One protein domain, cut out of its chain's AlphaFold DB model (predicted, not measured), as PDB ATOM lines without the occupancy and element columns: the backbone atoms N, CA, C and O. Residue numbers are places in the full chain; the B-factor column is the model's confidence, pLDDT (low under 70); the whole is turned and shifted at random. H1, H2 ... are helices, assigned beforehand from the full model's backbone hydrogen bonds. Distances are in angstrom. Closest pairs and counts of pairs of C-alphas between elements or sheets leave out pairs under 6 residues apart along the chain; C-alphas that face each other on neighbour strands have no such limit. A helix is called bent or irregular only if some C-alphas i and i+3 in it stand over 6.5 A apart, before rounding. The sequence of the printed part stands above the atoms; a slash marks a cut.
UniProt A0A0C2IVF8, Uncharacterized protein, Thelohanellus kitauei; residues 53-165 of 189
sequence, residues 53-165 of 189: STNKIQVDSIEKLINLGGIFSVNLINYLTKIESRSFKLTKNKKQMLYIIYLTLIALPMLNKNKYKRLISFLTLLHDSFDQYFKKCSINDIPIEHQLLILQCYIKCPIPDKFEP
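Overview. This is residues 53 to 165 of the 189 residues of an uncharacterized protein of Thelohanellus kitauei (UniProt A0A0C2IVF8). What does the domain look like? Two helix pairs are laid across each other: H3 and H1 side by side, running the same way, and over them H2 and H4, also side by side, with H2 crossing H1 steeply. Residues 53 to 58 stick out as a free tail before H1. What is it made of? The printed part has 113 residues with four named helices, in the order H1, H2, H3, H4, and no named strand; the class is all helix, and the helix packing is part aligned, part crossed. How large is it? It is compact, with a radius of gyration of the C-alphas of 14.2 A and spans of 41 by 36 by 22 A.

Arrangement. What touches the longest helix, H3, residues 117 to 136? It touches H1, residues 62 to 80, at a shallow tilt of 31 degrees, the same way; their closest C-alphas, those of Leu 126 and Ile 77, are 5.4 A apart. H3 and H4, residues 144 to 156, only just touch, with 3 pairs of C-alphas within 8 A, through residues 126 to 130 of H3 and residue 154 of H4; the closest, those of His 127 and Tyr 154, are 5.6 A apart, and the helices run opposite ways at a steep tilt of 47 degrees. Where is H2, residues 92 to 110? It touches H1 at a steep tilt of 54 degrees, opposite ways, with the closest C-alphas, those of Gly 69 and Ile 101, 4.7 A apart. It touches H4 at a shallow tilt of 31 degrees, the same way, with the closest C-alphas, those of Tyr 102 and Cys 153, 5.4 A apart. Which pairs do not meet? H1 and H4 are apart, while H2 and H3 are near each other, with 8 pairs of C-alphas within 10 A. What do the backbones show? In H1, H3 and H4 every O i to N i+4 pair is within hydrogen-bond range; in H2 it is 13 of 15.

Along the chain. Where does H3 run? It goes from C-alpha 117 at (26.538, 21.967, 96.812) to C-alpha 136 at (49.891, 5.358, 91.985), 29.1 A. How long are the others? H1 begins at C-alpha 62, at (33.848, 35.088, 98.421), and measures 26.1 A; H2 measures 28.2 A and H4 18.2 A. Is any helix irregular? H2 is: its C-alphas 106 and 109 are 7.1 A apart.

Size, cuts and confidence. How far does it reach? The two C-alphas farthest apart, those of Thr 54 and Glu 164, are 46.1 A apart. How is it linked? The printed part has no cut; the link from H1 to H2, 11 residues, is long, and those from H2 to H3 and from H3 to H4 are short. Where is confidence low? Mean pLDDT of the printed part is 89.7, with residues 53, 85 and 161 to 163 under 70.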
ATOM      1  N   SER A  53      50.235  41.987  85.482       67.00
ATOM      2  CA  SER A  53      50.347  43.282  86.169       67.00
ATOM      3  C   SER A  53      49.236  44.258  85.776       67.00
ATOM      4  O   SER A  53      48.737  44.990  86.626       67.00
ATOM      5  N   THR A  54      48.832  44.250  84.507       74.12
ATOM      6  CA  THR A  54      47.676  44.967  83.957       74.12
ATOM      7  C   THR A  54      46.465  44.038  83.888       74.12
ATOM      8  O   THR A  54      46.604  42.822  83.758       74.12
ATOM      9  N   ASN A  55      45.257  44.591  84.003       75.88
ATOM     10  CA  ASN A  55      44.004  43.835  83.940       75.88
ATOM     11  C   ASN A  55      43.933  42.630  84.907       75.88
ATOM     12  O   ASN A  55      43.469  41.539  84.560       75.88
ATOM     13  N   LYS A  56      44.407  42.822  86.145       83.19
ATOM     14  CA  LYS A  56      44.472  41.762  87.154       83.19
ATOM     15  C   LYS A  56      43.099  41.453  87.749       83.19
ATOM     16  O   LYS A  56      42.468  42.325  88.345       83.19
ATOM     17  N   ILE A  57      42.691  40.183  87.706       86.44
ATOM     18  CA  ILE A  57      41.557  39.718  88.518       86.44
ATOM     19  C   ILE A  57      41.953  39.828  89.992       86.44
ATOM     20  O   ILE A  57      42.858  39.133  90.463       86.44
ATOM     21  N   GLN A  58      41.247  40.678  90.730       90.38
ATOM     22  CA  GLN A  58      41.312  40.699  92.185       90.38
ATOM     23  C   GLN A  58      40.269  39.732  92.746       90.38
ATOM     24  O   GLN A  58      39.099  39.763  92.356       90.38
ATOM     25  N   VAL A  59      40.702  38.850  93.649       93.25
ATOM     26  CA  VAL A  59      39.811  37.959  94.405       93.25
ATOM     27  C   VAL A  59      39.344  38.714  95.648       93.25
ATOM     28  O   VAL A  59      39.796  38.463  96.757       93.25
ATOM     29  N   ASP A  60      38.492  39.704  95.414       94.31
ATOM     30  CA  ASP A  60      37.963  40.652  96.405       94.31
ATOM     31  C   ASP A  60      36.631  40.200  97.029       94.31
ATOM     32  O   ASP A  60      36.109  40.849  97.932       94.31
ATOM     33  N   SER A  61      36.076  39.073  96.573       95.00
ATOM     34  CA  SER A  61      34.825  38.528  97.089       95.00
ATOM     35  C   SER A  61      34.864  37.012  97.246       95.00
ATOM     36  O   SER A  61      35.547  36.284  96.514       95.00
ATOM     37  N   ILE A  62      34.058  36.522  98.191       94.00
ATOM     38  CA  ILE A  62      33.848  35.088  98.421       94.00
ATOM     39  C   ILE A  62      33.304  34.411  97.155       94.00
ATOM     40  O   ILE A  62      33.690  33.292  96.834       94.00
ATOM     41  N   GLU A  63      32.440  35.089  96.399       93.31
ATOM     42  CA  GLU A  63      31.890  34.547  95.158       93.31
ATOM     43  C   GLU A  63      32.968  34.352  94.086       93.31
ATOM     44  O   GLU A  63      33.030  33.283  93.472       93.31
ATOM     45  N   LYS A  64      33.873  35.325  93.906       95.50
ATOM     46  CA  LYS A  64      35.015  35.163  92.994       95.50
ATOM     47  C   LYS A  64      35.912  34.008  93.439       95.50
ATOM     48  O   LYS A  64      36.296  33.185  92.606       95.50
ATOM     49  N   LEU A  65      36.195  33.916  94.741       96.69
ATOM     50  CA  LEU A  65      37.002  32.842  95.323       96.69
ATOM     51  C   LEU A  65      36.388  31.464  95.053       96.69
ATOM     52  O   LEU A  65      37.086  30.568  94.589       96.69
ATOM     53  N   ILE A  66      35.087  31.301  95.295       95.44
ATOM     54  CA  ILE A  66      34.362  30.042  95.078       95.44
ATOM     55  C   ILE A  66      34.382  29.631  93.611       95.44
ATOM     56  O   ILE A  66      34.660  28.472  93.297       95.44
ATOM     57  N   ASN A  67      34.091  30.567  92.709       95.38
ATOM     58  CA  ASN A  67      34.042  30.276  91.282       95.38
ATOM     59  C   ASN A  67      35.424  29.874  90.750       95.38
ATOM     60  O   ASN A  67      35.546  28.864  90.055       95.38
ATOM     61  N   LEU A  68      36.480  30.597  91.139       96.88
ATOM     62  CA  LEU A  68      37.856  30.232  90.800       96.88
ATOM     63  C   LEU A  68      38.267  28.892  91.420       96.88
ATOM     64  O   LEU A  68      38.839  28.054  90.723       96.88
ATOM     65  N   GLY A  69      37.934  28.660  92.692       97.06
ATOM     66  CA  GLY A  69      38.178  27.396  93.383       97.06
ATOM     67  C   GLY A  69      37.534  26.214  92.660       97.06
ATOM     68  O   GLY A  69      38.193  25.200  92.430       97.06
ATOM     69  N   GLY A  70      36.289  26.363  92.203       95.75
ATOM     70  CA  GLY A  70      35.592  25.359  91.396       95.75
ATOM     71  C   GLY A  70      36.266  25.105  90.044       95.75
ATOM     72  O   GLY A  70      36.550  23.954  89.705       95.75
ATOM     73  N   ILE A  71      36.581  26.165  89.289       96.06
ATOM     74  CA  ILE A  71      37.267  26.070  87.986       96.06
ATOM     75  C   ILE A  71      38.614  25.349  88.130       96.06
ATOM     76  O   ILE A  71      38.926  24.439  87.355       96.06
ATOM     77  N   PHE A  72      39.415  25.740  89.122       97.12
ATOM     78  CA  PHE A  72      40.734  25.160  89.351       97.12
ATOM     79  C   PHE A  72      40.669  23.732  89.879       97.12
ATOM     80  O   PHE A  72      41.479  22.916  89.442       97.12
ATOM     81  N   SER A  73      39.682  23.401  90.715       96.50
ATOM     82  CA  SER A  73      39.455  22.025  91.169       96.50
ATOM     83  C   SER A  73      39.162  21.100  89.990       96.50
ATOM     84  O   SER A  73      39.815  20.073  89.840       96.50
ATOM     85  N   VAL A  74      38.266  21.502  89.081       94.81
ATOM     86  CA  VAL A  74      37.946  20.716  87.877       94.81
ATOM     87  C   VAL A  74      39.163  20.547  86.966       94.81
ATOM     88  O   VAL A  74      39.420  19.454  86.459       94.81
ATOM     89  N   ASN A  75      39.945  21.609  86.760       94.62
ATOM     90  CA  ASN A  75      41.190  21.502  86.002       94.62
ATOM     91  C   ASN A  75      42.184  20.532  86.658       94.62
ATOM     92  O   ASN A  75      42.837  19.762  85.955       94.62
ATOM     93  N   LEU A  76      42.291  20.558  87.986       95.06
ATOM     94  CA  LEU A  76      43.221  19.715  88.719       95.06
ATOM     95  C   LEU A  76      42.789  18.241  88.728       95.06
ATOM     96  O   LEU A  76      43.630  17.385  88.472       95.06
ATOM     97  N   ILE A  77      41.492  17.952  88.879       94.69
ATOM     98  CA  ILE A  77      40.902  16.611  88.688       94.69
ATOM     99  C   ILE A  77      41.277  16.055  87.309       94.69
ATOM    100  O   ILE A  77      41.839  14.966  87.187       94.69
ATOM    101  N   ASN A  78      41.035  16.833  86.249       91.69
ATOM    102  CA  ASN A  78      41.356  16.431  84.877       91.69
ATOM    103  C   ASN A  78      42.860  16.219  84.651       91.69
ATOM    104  O   ASN A  78      43.251  15.504  83.731       91.69
ATOM    105  N   TYR A  79      43.707  16.892  85.428       91.94
ATOM    106  CA  TYR A  79      45.149  16.727  85.348       91.94
ATOM    107  C   TYR A  79      45.604  15.464  86.085       91.94
ATOM    108  O   TYR A  79      46.321  14.662  85.496       91.94
ATOM    109  N   LEU A  80      45.156  15.260  87.327       92.06
ATOM    110  CA  LEU A  80      45.513  14.104  88.155       92.06
ATOM    111  C   LEU A  80      45.050  12.782  87.530       92.06
ATOM    112  O   LEU A  80      45.813  11.825  87.504       92.06
ATOM    113  N   THR A  81      43.857  12.755  86.933       90.06
ATOM    114  CA  THR A  81      43.321  11.555  86.259       90.06
ATOM    115  C   THR A  81      44.107  11.137  85.013       90.06
ATOM    116  O   THR A  81      44.048   9.976  84.625       90.06
ATOM    117  N   LYS A  82      44.861  12.054  84.392       88.62
ATOM    118  CA  LYS A  82      45.677  11.787  83.191       88.62
ATOM    119  C   LYS A  82      47.132  11.439  83.496       88.62
ATOM    120  O   LYS A  82      47.890  11.132  82.579       88.62
ATOM    121  N   ILE A  83      47.568  11.563  84.746       84.75
ATOM    122  CA  ILE A  83      48.941  11.243  85.128       84.75
ATOM    123  C   ILE A  83      49.021   9.735  85.374       84.75
ATOM    124  O   ILE A  83      48.593   9.244  86.412       84.75
ATOM    125  N   GLU A  84      49.572   8.998  84.410       70.19
ATOM    126  CA  GLU A  84      49.690   7.531  84.495       70.19
ATOM    127  C   GLU A  84      50.948   7.036  85.232       70.19
ATOM    128  O   GLU A  84      51.066   5.846  85.489       70.19
ATOM    129  N   SER A  85      51.890   7.925  85.569       65.88
ATOM    130  CA  SER A  85      53.165   7.597  86.262       65.88
ATOM    131  C   SER A  85      54.137   8.782  86.356       65.88
ATOM    132  O   SER A  85      55.207   8.683  86.950       65.88
ATOM    133  N   ARG A  86      53.818   9.922  85.727       70.56
ATOM    134  CA  ARG A  86      54.717  11.082  85.688       70.56
ATOM    135  C   ARG A  86      54.684  11.857  87.003       70.56
ATOM    136  O   ARG A  86      53.620  12.068  87.580       70.56
ATOM    137  N   SER A  87      55.837  12.373  87.423       75.94
ATOM    138  CA  SER A  87      55.918  13.233  88.604       75.94
ATOM    139  C   SER A  87      55.025  14.471  88.453       75.94
ATOM    140  O   SER A  87      54.946  15.115  87.394       75.94
ATOM    141  N   PHE A  88      54.303  14.808  89.522       82.25
ATOM    142  CA  PHE A  88      53.414  15.961  89.556       82.25
ATOM    143  C   PHE A  88      54.244  17.247  89.606       82.25
ATOM    144  O   PHE A  88      54.597  17.770  90.661       82.25
ATOM    145  N   LYS A  89      54.584  17.776  88.427       85.25
ATOM    146  CA  LYS A  89      55.386  18.998  88.330       85.25
ATOM    147  C   LYS A  89      54.555  20.223  88.708       85.25
ATOM    148  O   LYS A  89      53.687  20.655  87.933       85.25
ATOM    149  N   LEU A  90      54.860  20.802  89.870       88.75
ATOM    150  CA  LEU A  90      54.260  22.044  90.349       88.75
ATOM    151  C   LEU A  90      54.890  23.257  89.659       88.75
ATOM    152  O   LEU A  90      56.007  23.664  89.960       88.75
ATOM    153  N   THR A  91      54.175  23.838  88.699       91.12
ATOM    154  CA  THR A  91      54.552  25.129  88.105       91.12
ATOM    155  C   THR A  91      54.014  26.277  88.960       91.12
ATOM    156  O   THR A  91      53.081  26.079  89.740       91.12
ATOM    157  N   LYS A  92      54.529  27.502  88.770       91.25
ATOM    158  CA  LYS A  92      54.017  28.713  89.443       91.25
ATOM    159  C   LYS A  92      52.489  28.841  89.333       91.25
ATOM    160  O   LYS A  92      51.820  29.075  90.334       91.25
ATOM    161  N   ASN A  93      51.932  28.589  88.146       91.19
ATOM    162  CA  ASN A  93      50.487  28.660  87.915       91.19
ATOM    163  C   ASN A  93      49.728  27.578  88.693       91.19
ATOM    164  O   ASN A  93      48.727  27.882  89.329       91.19
ATOM    165  N   LYS A  94      50.211  26.326  88.703       92.94
ATOM    166  CA  LYS A  94      49.578  25.257  89.498       92.94
ATOM    167  C   LYS A  94      49.654  25.539  90.997       92.94
ATOM    168  O   LYS A  94      48.692  25.272  91.705       92.94
ATOM    169  N   LYS A  95      50.764  26.112  91.471       94.31
ATOM    170  CA  LYS A  95      50.922  26.541  92.865       94.31
ATOM    171  C   LYS A  95      49.883  27.606  93.230       94.31
ATOM    172  O   LYS A  95      49.212  27.478  94.245       94.31
ATOM    173  N   GLN A  96      49.682  28.606  92.371       94.75
ATOM    174  CA  GLN A  96      48.637  29.615  92.564       94.75
ATOM    175  C   GLN A  96      47.225  29.010  92.547       94.75
ATOM    176  O   GLN A  96      46.414  29.350  93.403       94.75
ATOM    177  N   MET A  97      46.939  28.087  91.622       96.19
ATOM    178  CA  MET A  97      45.663  27.363  91.596       96.19
ATOM    179  C   MET A  97      45.416  26.615  92.914       96.19
ATOM    180  O   MET A  97      44.329  26.725  93.472       96.19
ATOM    181  N   LEU A  98      46.425  25.902  93.433       96.75
ATOM    182  CA  LEU A  98      46.339  25.210  94.723       96.75
ATOM    183  C   LEU A  98      46.097  26.175  95.884       96.75
ATOM    184  O   LEU A  98      45.261  25.882  96.725       96.75
ATOM    185  N   TYR A  99      46.750  27.342  95.915       96.75
ATOM    186  CA  TYR A  99      46.468  28.348  96.946       96.75
ATOM    187  C   TYR A  99      45.029  28.853  96.896       96.75
ATOM    188  O   TYR A  99      44.397  28.981  97.939       96.75
ATOM    189  N   ILE A 100      44.488  29.107  95.704       97.81
ATOM    190  CA  ILE A 100      43.087  29.512  95.562       97.81
ATOM    191  C   ILE A 100      42.155  28.399  96.050       97.81
ATOM    192  O   ILE A 100      41.259  28.683  96.838       97.81
ATOM    193  N   ILE A 101      42.407  27.141  95.669       98.12
ATOM    194  CA  ILE A 101      41.647  25.983  96.170       98.12
ATOM    195  C   ILE A 101      41.744  25.898  97.698       98.12
ATOM    196  O   ILE A 101      40.726  25.754  98.367       98.12
ATOM    197  N   TYR A 102      42.940  26.030  98.267       97.50
ATOM    198  CA  TYR A 102      43.161  25.998  99.711       97.50
ATOM    199  C   TYR A 102      42.402  27.111 100.443       97.50
ATOM    200  O   TYR A 102      41.726  26.849 101.435       97.50
ATOM    201  N   LEU A 103      42.434  28.341  99.925       97.19
ATOM    202  CA  LEU A 103      41.652  29.452 100.467       97.19
ATOM    203  C   LEU A 103      40.145  29.185 100.358       97.19
ATOM    204  O   LEU A 103      39.408  29.458 101.304       97.19
ATOM    205  N   THR A 104      39.677  28.599  99.250       97.56
ATOM    206  CA  THR A 104      38.281  28.156  99.117       97.56
ATOM    207  C   THR A 104      37.919  27.107 100.171       97.56
ATOM    208  O   THR A 104      36.839  27.180 100.751       97.56
ATOM    209  N   LEU A 105      38.817  26.160 100.458       97.06
ATOM    210  CA  LEU A 105      38.627  25.138 101.490       97.06
ATOM    211  C   LEU A 105      38.579  25.736 102.901       97.06
ATOM    212  O   LEU A 105      37.764  25.306 103.712       97.06
ATOM    213  N   ILE A 106      39.396  26.755 103.188       95.88
ATOM    214  CA  ILE A 106      39.335  27.503 104.454       95.88
ATOM    215  C   ILE A 106      38.009  28.251 104.586       95.88
ATOM    216  O   ILE A 106      37.426  28.262 105.665       95.88
ATOM    217  N   ALA A 107      37.529  28.869 103.507       95.56
ATOM    218  CA  ALA A 107      36.271  29.607 103.513       95.56
ATOM    219  C   ALA A 107      35.044  28.685 103.590       95.56
ATOM    220  O   ALA A 107      33.975  29.129 104.000       95.56
ATOM    221  N   LEU A 108      35.183  27.407 103.219       92.94
ATOM    222  CA  LEU A 108      34.083  26.453 103.078       92.94
ATOM    223  C   LEU A 108      33.136  26.361 104.293       92.94
ATOM    224  O   LEU A 108      31.927  26.334 104.062       92.94
ATOM    225  N   PRO A 109      33.602  26.354 105.560       92.31
ATOM    226  CA  PRO A 109      32.718  26.326 106.729       92.31
ATOM    227  C   PRO A 109      31.811  27.557 106.849       92.31
ATOM    228  O   PRO A 109      30.738  27.463 107.437       92.31
ATOM    229  N   MET A 110      32.217  28.696 106.281       93.00
ATOM    230  CA  MET A 110      31.430  29.935 106.265       93.00
ATOM    231  C   MET A 110      30.383  29.946 105.139       93.00
ATOM    232  O   MET A 110      29.555  30.853 105.061       93.00
ATOM    233  N   LEU A 111      30.418  28.962 104.236       91.00
ATOM    234  CA  LEU A 111      29.552  28.914 103.066       91.00
ATOM    235  C   LEU A 111      28.252  28.169 103.359       91.00
ATOM    236  O   LEU A 111      28.233  27.087 103.944       91.00
ATOM    237  N   ASN A 112      27.143  28.701 102.843       90.56
ATOM    238  CA  ASN A 112      25.874  27.986 102.852       90.56
ATOM    239  C   ASN A 112      25.991  26.718 101.981       90.56
ATOM    240  O   ASN A 112      26.035  26.799 100.748       90.56
ATOM    241  N   LYS A 113      26.010  25.545 102.627       86.12
ATOM    242  CA  LYS A 113      26.156  24.235 101.968       86.12
ATOM    243  C   LYS A 113      25.132  24.012 100.850       86.12
ATOM    244  O   LYS A 113      25.488  23.468  99.807       86.12
ATOM    245  N   ASN A 114      23.894  24.485 101.018       88.75
ATOM    246  CA  ASN A 114      22.836  24.320 100.017       88.75
ATOM    247  C   ASN A 114      23.101  25.170  98.772       88.75
ATOM    248  O   ASN A 114      22.920  24.697  97.650       88.75
ATOM    249  N   LYS A 115      23.604  26.397  98.961       90.25
ATOM    250  CA  LYS A 115      23.965  27.296  97.855       90.25
ATOM    251  C   LYS A 115      25.151  26.758  97.049       90.25
ATOM    252  O   LYS A 115      25.165  26.872  95.826       90.25
ATOM    253  N   TYR A 116      26.123  26.134  97.716       90.69
ATOM    254  CA  TYR A 116      27.399  25.734  97.111       90.69
ATOM    255  C   TYR A 116      27.602  24.216  96.995       90.69
ATOM    256  O   TYR A 116      28.731  23.745  96.866       90.69
ATOM    257  N   LYS A 117      26.513  23.438  96.944       91.44
ATOM    258  CA  LYS A 117      26.538  21.967  96.812       91.44
ATOM    259  C   LYS A 117      27.436  21.469  95.669       91.44
ATOM    260  O   LYS A 117      28.115  20.456  95.798       91.44
ATOM    261  N   ARG A 118      27.471  22.200  94.551       88.81
ATOM    262  CA  ARG A 118      28.310  21.874  93.383       88.81
ATOM    263  C   ARG A 118      29.798  22.042  93.653       88.81
ATOM    264  O   ARG A 118      30.579  21.187  93.262       88.81
ATOM    265  N   LEU A 119      30.178  23.126  94.331       92.62
ATOM    266  CA  LEU A 119      31.564  23.342  94.734       92.62
ATOM    267  C   LEU A 119      32.019  22.205  95.649       92.62
ATOM    268  O   LEU A 119      33.070  21.627  95.407       92.62
ATOM    269  N   ILE A 120      31.195  21.849  96.641       93.81
ATOM    270  CA  ILE A 120      31.467  20.729  97.552       93.81
ATOM    271  C   ILE A 120      31.695  19.444  96.750       93.81
ATOM    272  O   ILE A 120      32.709  18.789  96.946       93.81
ATOM    273  N   SER A 121      30.824  19.141  95.782       92.12
ATOM    274  CA  SER A 121      30.988  17.973  94.906       92.12
ATOM    275  C   SER A 121      32.310  17.985  94.128       92.12
ATOM    276  O   SER A 121      32.958  16.944  94.042       92.12
ATOM    277  N   PHE A 122      32.760  19.131  93.603       93.56
ATOM    278  CA  PHE A 122      34.071  19.214  92.946       93.56
ATOM    279  C   PHE A 122      35.233  19.030  93.914       93.56
ATOM    280  O   PHE A 122      36.216  18.395  93.555       93.56
ATOM    281  N   LEU A 123      35.139  19.563  95.128       95.81
ATOM    282  CA  LEU A 123      36.194  19.415  96.128       95.81
ATOM    283  C   LEU A 123      36.283  17.969  96.643       95.81
ATOM    284  O   LEU A 123      37.389  17.481  96.861       95.81
ATOM    285  N   THR A 124      35.158  17.259  96.751       94.69
ATOM    286  CA  THR A 124      35.136  15.814  97.034       94.69
ATOM    287  C   THR A 124      35.758  15.012  95.890       94.69
ATOM    288  O   THR A 124      36.659  14.221  96.125       94.69
ATOM    289  N   LEU A 125      35.388  15.278  94.631       93.56
ATOM    290  CA  LEU A 125      36.027  14.611  93.481       93.56
ATOM    291  C   LEU A 125      37.532  14.907  93.389       93.56
ATOM    292  O   LEU A 125      38.314  14.083  92.908       93.56
ATOM    293  N   LEU A 126      37.948  16.096  93.827       95.50
ATOM    294  CA  LEU A 126      39.356  16.455  93.911       95.50
ATOM    295  C   LEU A 126      40.076  15.650  94.999       95.50
ATOM    296  O   LEU A 126      41.199  15.213  94.755       95.50
ATOM    297  N   HIS A 127      39.441  15.427  96.156       95.12
ATOM    298  CA  HIS A 127      39.947  14.519  97.194       95.12
ATOM    299  C   HIS A 127      40.192  13.119  96.626       95.12
ATOM    300  O   HIS A 127      41.323  12.640  96.680       95.12
ATOM    301  N   ASP A 128      39.186  12.539  95.966       92.75
ATOM    302  CA  ASP A 128      39.289  11.210  95.351       92.75
ATOM    303  C   ASP A 128      40.422  11.149  94.314       92.75
ATOM    304  O   ASP A 128      41.164  10.172  94.221       92.75
ATOM    305  N   SER A 129      40.592  12.222  93.534       93.44
ATOM    306  CA  SER A 129      41.658  12.310  92.531       93.44
ATOM    307  C   SER A 129      43.052  12.376  93.161       93.44
ATOM    308  O   SER A 129      43.998  11.812  92.609       93.44
ATOM    309  N   PHE A 130      43.203  13.057  94.301       93.12
ATOM    310  CA  PHE A 130      44.456  13.068  95.057       93.12
ATOM    311  C   PHE A 130      44.749  11.707  95.679       93.12
ATOM    312  O   PHE A 130      45.868  11.221  95.545       93.12
ATOM    313  N   ASP A 131      43.753  11.069  96.292       91.06
ATOM    314  CA  ASP A 131      43.891   9.724  96.854       91.06
ATOM    315  C   ASP A 131      44.365   8.718  95.790       91.06
ATOM    316  O   ASP A 131      45.368   8.022  95.967       91.06
ATOM    317  N   GLN A 132      43.723   8.717  94.618       90.56
ATOM    318  CA  GLN A 132      44.151   7.888  93.490       90.56
ATOM    319  C   GLN A 132      45.573   8.207  93.021       90.56
ATOM    320  O   GLN A 132      46.310   7.297  92.637       90.56
ATOM    321  N   TYR A 133      45.964   9.482  93.030       91.12
ATOM    322  CA  TYR A 133      47.316   9.892  92.673       91.12
ATOM    323  C   TYR A 133      48.347   9.352  93.672       91.12
ATOM    324  O   TYR A 133      49.325   8.740  93.247       91.12
ATOM    325  N   PHE A 134      48.109   9.491  94.978       89.00
ATOM    326  CA  PHE A 134      49.023   8.999  96.014       89.00
ATOM    327  C   PHE A 134      49.151   7.473  96.029       89.00
ATOM    328  O   PHE A 134      50.214   6.954  96.356       89.00
ATOM    329  N   LYS A 135      48.106   6.745  95.616       88.31
ATOM    330  CA  LYS A 135      48.161   5.284  95.437       88.31
ATOM    331  C   LYS A 135      49.039   4.848  94.262       88.31
ATOM    332  O   LYS A 135      49.560   3.738  94.273       88.31
ATOM    333  N   LYS A 136      49.179   5.690  93.233       88.06
ATOM    334  CA  LYS A 136      49.891   5.358  91.985       88.06
ATOM    335  C   LYS A 136      51.294   5.951  91.901       88.06
ATOM    336  O   LYS A 136      52.138   5.408  91.197       88.06
ATOM    337  N   CYS A 137      51.525   7.092  92.539       86.38
ATOM    338  CA  CYS A 137      52.735   7.886  92.377       86.38
ATOM    339  C   CYS A 137      53.378   8.178  93.732       86.38
ATOM    340  O   CYS A 137      52.708   8.608  94.669       86.38
ATOM    341  N   SER A 138      54.703   8.036  93.800       83.31
ATOM    342  CA  SER A 138      55.479   8.567  94.919       83.31
ATOM    343  C   SER A 138      55.471  10.097  94.883       83.31
ATOM    344  O   SER A 138      55.651  10.707  93.826       83.31
ATOM    345  N   ILE A 139      55.287  10.720  96.046       84.44
ATOM    346  CA  ILE A 139      55.423  12.174  96.215       84.44
ATOM    347  C   ILE A 139      56.828  12.591  96.633       84.44
ATOM    348  O   ILE A 139      57.107  13.785  96.665       84.44
ATOM    349  N   ASN A 140      57.712  11.633  96.923       83.50
ATOM    350  CA  ASN A 140      59.033  11.905  97.488       83.50
ATOM    351  C   ASN A 140      59.930  12.704  96.524       83.50
ATOM    352  O   ASN A 140      60.793  13.449  96.973       83.50
ATOM    353  N   ASP A 141      59.671  12.624  95.215       82.38
ATOM    354  CA  ASP A 141      60.398  13.380  94.183       82.38
ATOM    355  C   ASP A 141      59.934  14.845  94.060       82.38
ATOM    356  O   ASP A 141      60.479  15.632  93.280       82.38
ATOM    357  N   ILE A 142      58.880  15.227  94.784       86.56
ATOM    358  CA  ILE A 142      58.344  16.587  94.804       86.56
ATOM    359  C   ILE A 142      59.066  17.372  95.915       86.56
ATOM    360  O   ILE A 142      59.202  16.848  97.016       86.56
ATOM    361  N   PRO A 143      59.474  18.640  95.701       88.69
ATOM    362  CA  PRO A 143      60.004  19.477  96.779       88.69
ATOM    363  C   PRO A 143      59.058  19.531  97.983       88.69
ATOM    364  O   PRO A 143      57.837  19.593  97.818       88.69
ATOM    365  N   ILE A 144      59.604  19.521  99.194       88.50
ATOM    366  CA  ILE A 144      58.824  19.316 100.419       88.50
ATOM    367  C   ILE A 144      57.759  20.397 100.643       88.50
ATOM    368  O   ILE A 144      56.641  20.102 101.057       88.50
ATOM    369  N   GLU A 145      58.030  21.641 100.252       88.25
ATOM    370  CA  GLU A 145      57.081  22.753 100.326       88.25
ATOM    371  C   GLU A 145      55.894  22.549  99.379       88.25
ATOM    372  O   GLU A 145      54.770  22.974  99.653       88.25
ATOM    373  N   HIS A 146      56.134  21.894  98.243       91.19
ATOM    374  CA  HIS A 146      55.089  21.528  97.297       91.19
ATOM    375  C   HIS A 146      54.291  20.319  97.792       91.19
ATOM    376  O   HIS A 146      53.071  20.322  97.635       91.19
ATOM    377  N   GLN A 147      54.942  19.337  98.427       91.00
ATOM    378  CA  GLN A 147      54.245  18.229  99.087       91.00
ATOM    379  C   GLN A 147      53.284  18.760 100.159       91.00
ATOM    380  O   GLN A 147      52.101  18.424 100.141       91.00
ATOM    381  N   LEU A 148      53.761  19.657 101.028       90.62
ATOM    382  CA  LEU A 148      52.960  20.268 102.090       90.62
ATOM    383  C   LEU A 148      51.716  20.975 101.546       90.62
ATOM    384  O   LEU A 148      50.624  20.756 102.062       90.62
ATOM    385  N   LEU A 149      51.848  21.778 100.486       92.62
ATOM    386  CA  LEU A 149      50.705  22.475  99.888       92.62
ATOM    387  C   LEU A 149      49.662  21.502  99.318       92.62
ATOM    388  O   LEU A 149      48.464  21.684  99.526       92.62
ATOM    389  N   ILE A 150      50.108  20.464  98.605       93.19
ATOM    390  CA  ILE A 150      49.214  19.443  98.045       93.19
ATOM    391  C   ILE A 150      48.478  18.716  99.176       93.19
ATOM    392  O   ILE A 150      47.261  18.543  99.108       93.19
ATOM    393  N   LEU A 151      49.198  18.334 100.232       92.31
ATOM    394  CA  LEU A 151      48.630  17.635 101.381       92.31
ATOM    395  C   LEU A 151      47.640  18.508 102.147       92.31
ATOM    396  O   LEU A 151      46.557  18.041 102.476       92.31
ATOM    397  N   GLN A 152      47.949  19.787 102.362       92.31
ATOM    398  CA  GLN A 152      47.020  20.737 102.973       92.31
ATOM    399  C   GLN A 152      45.700  20.828 102.203       92.31
ATOM    400  O   GLN A 152      44.639  20.829 102.827       92.31
ATOM    401  N   CYS A 153      45.749  20.873 100.867       94.12
ATOM    402  CA  CYS A 153      44.543  20.800 100.048       94.12
ATOM    403  C   CYS A 153      43.822  19.464 100.244       94.12
ATOM    404  O   CYS A 153      42.632  19.464 100.540       94.12
ATOM    405  N   TYR A 154      44.538  18.345 100.128       93.81
ATOM    406  CA  TYR A 154      43.969  17.004 100.246       93.81
ATOM    407  C   TYR A 154      43.242  16.786 101.580       93.81
ATOM    408  O   TYR A 154      42.069  16.433 101.578       93.81
ATOM    409  N   ILE A 155      43.887  17.088 102.709       91.25
ATOM    410  CA  ILE A 155      43.327  16.905 104.059       91.25
ATOM    411  C   ILE A 155      42.101  17.797 104.289       91.25
ATOM    412  O   ILE A 155      41.182  17.425 105.017       91.25
ATOM    413  N   LYS A 156      42.100  19.007 103.717       93.50
ATOM    414  CA  LYS A 156      41.009  19.973 103.895       93.50
ATOM    415  C   LYS A 156      39.830  19.723 102.962       93.50
ATOM    416  O   LYS A 156      38.754  20.258 103.234       93.50
ATOM    417  N   CYS A 157      40.008  18.968 101.877       93.44
ATOM    418  CA  CYS A 157      38.903  18.638 100.989       93.44
ATOM    419  C   CYS A 157      37.790  17.888 101.745       93.44
ATOM    420  O   CYS A 157      38.082  17.090 102.637       93.44
ATOM    421  N   PRO A 158      36.509  18.114 101.397       89.94
ATOM    422  CA  PRO A 158      35.404  17.372 101.980       89.94
ATOM    423  C   PRO A 158      35.561  15.886 101.688       89.94
ATOM    424  O   PRO A 158      35.630  15.472 100.528       89.94
ATOM    425  N   ILE A 159      35.606  15.116 102.762       84.88
ATOM    426  CA  ILE A 159      35.821  13.681 102.727       84.88
ATOM    427  C   ILE A 159      34.503  12.988 102.330       84.88
ATOM    428  O   ILE A 159      33.450  13.376 102.844       84.88
ATOM    429  N   PRO A 160      34.521  11.988 101.431       73.44
ATOM    430  CA  PRO A 160      33.350  11.153 101.174       73.44
ATOM    431  C   PRO A 160      33.020  10.276 102.394       73.44
ATOM    432  O   PRO A 160      33.912   9.859 103.125       73.44
ATOM    433  N   ASP A 161      31.749   9.913 102.581       69.31
ATOM    434  CA  ASP A 161      31.255   9.204 103.780       69.31
ATOM    435  C   ASP A 161      31.942   7.847 104.088       69.31
ATOM    436  O   ASP A 161      31.739   7.283 105.158       69.31
ATOM    437  N   LYS A 162      32.750   7.300 103.167       65.56
ATOM    438  CA  LYS A 162      33.407   5.978 103.265       65.56
ATOM    439  C   LYS A 162      34.933   6.034 103.416       65.56
ATOM    440  O   LYS A 162      35.624   5.092 103.039       65.56
ATOM    441  N   PHE A 163      35.479   7.143 103.887       69.62
ATOM    442  CA  PHE A 163      36.926   7.314 103.974       69.62
ATOM    443  C   PHE A 163      37.548   6.646 105.211       69.62
ATOM    444  O   PHE A 163      37.037   6.784 106.323       69.62
ATOM    445  N   GLU A 164      38.699   5.992 105.028       74.56
ATOM    446  CA  GLU A 164      39.459   5.352 106.107       74.56
ATOM    447  C   GLU A 164      40.668   6.206 106.544       74.56
ATOM    448  O   GLU A 164      41.577   6.443 105.742       74.56
ATOM    449  N   PRO A 165      40.760   6.619 107.824       74.75
ATOM    450  CA  PRO A 165      41.876   7.424 108.340       74.75
ATOM    451  C   PRO A 165      43.272   6.807 108.167       74.75
ATOM    452  O   PRO A 165      44.262   7.534 108.093       74.75
TER     453      PRO A 165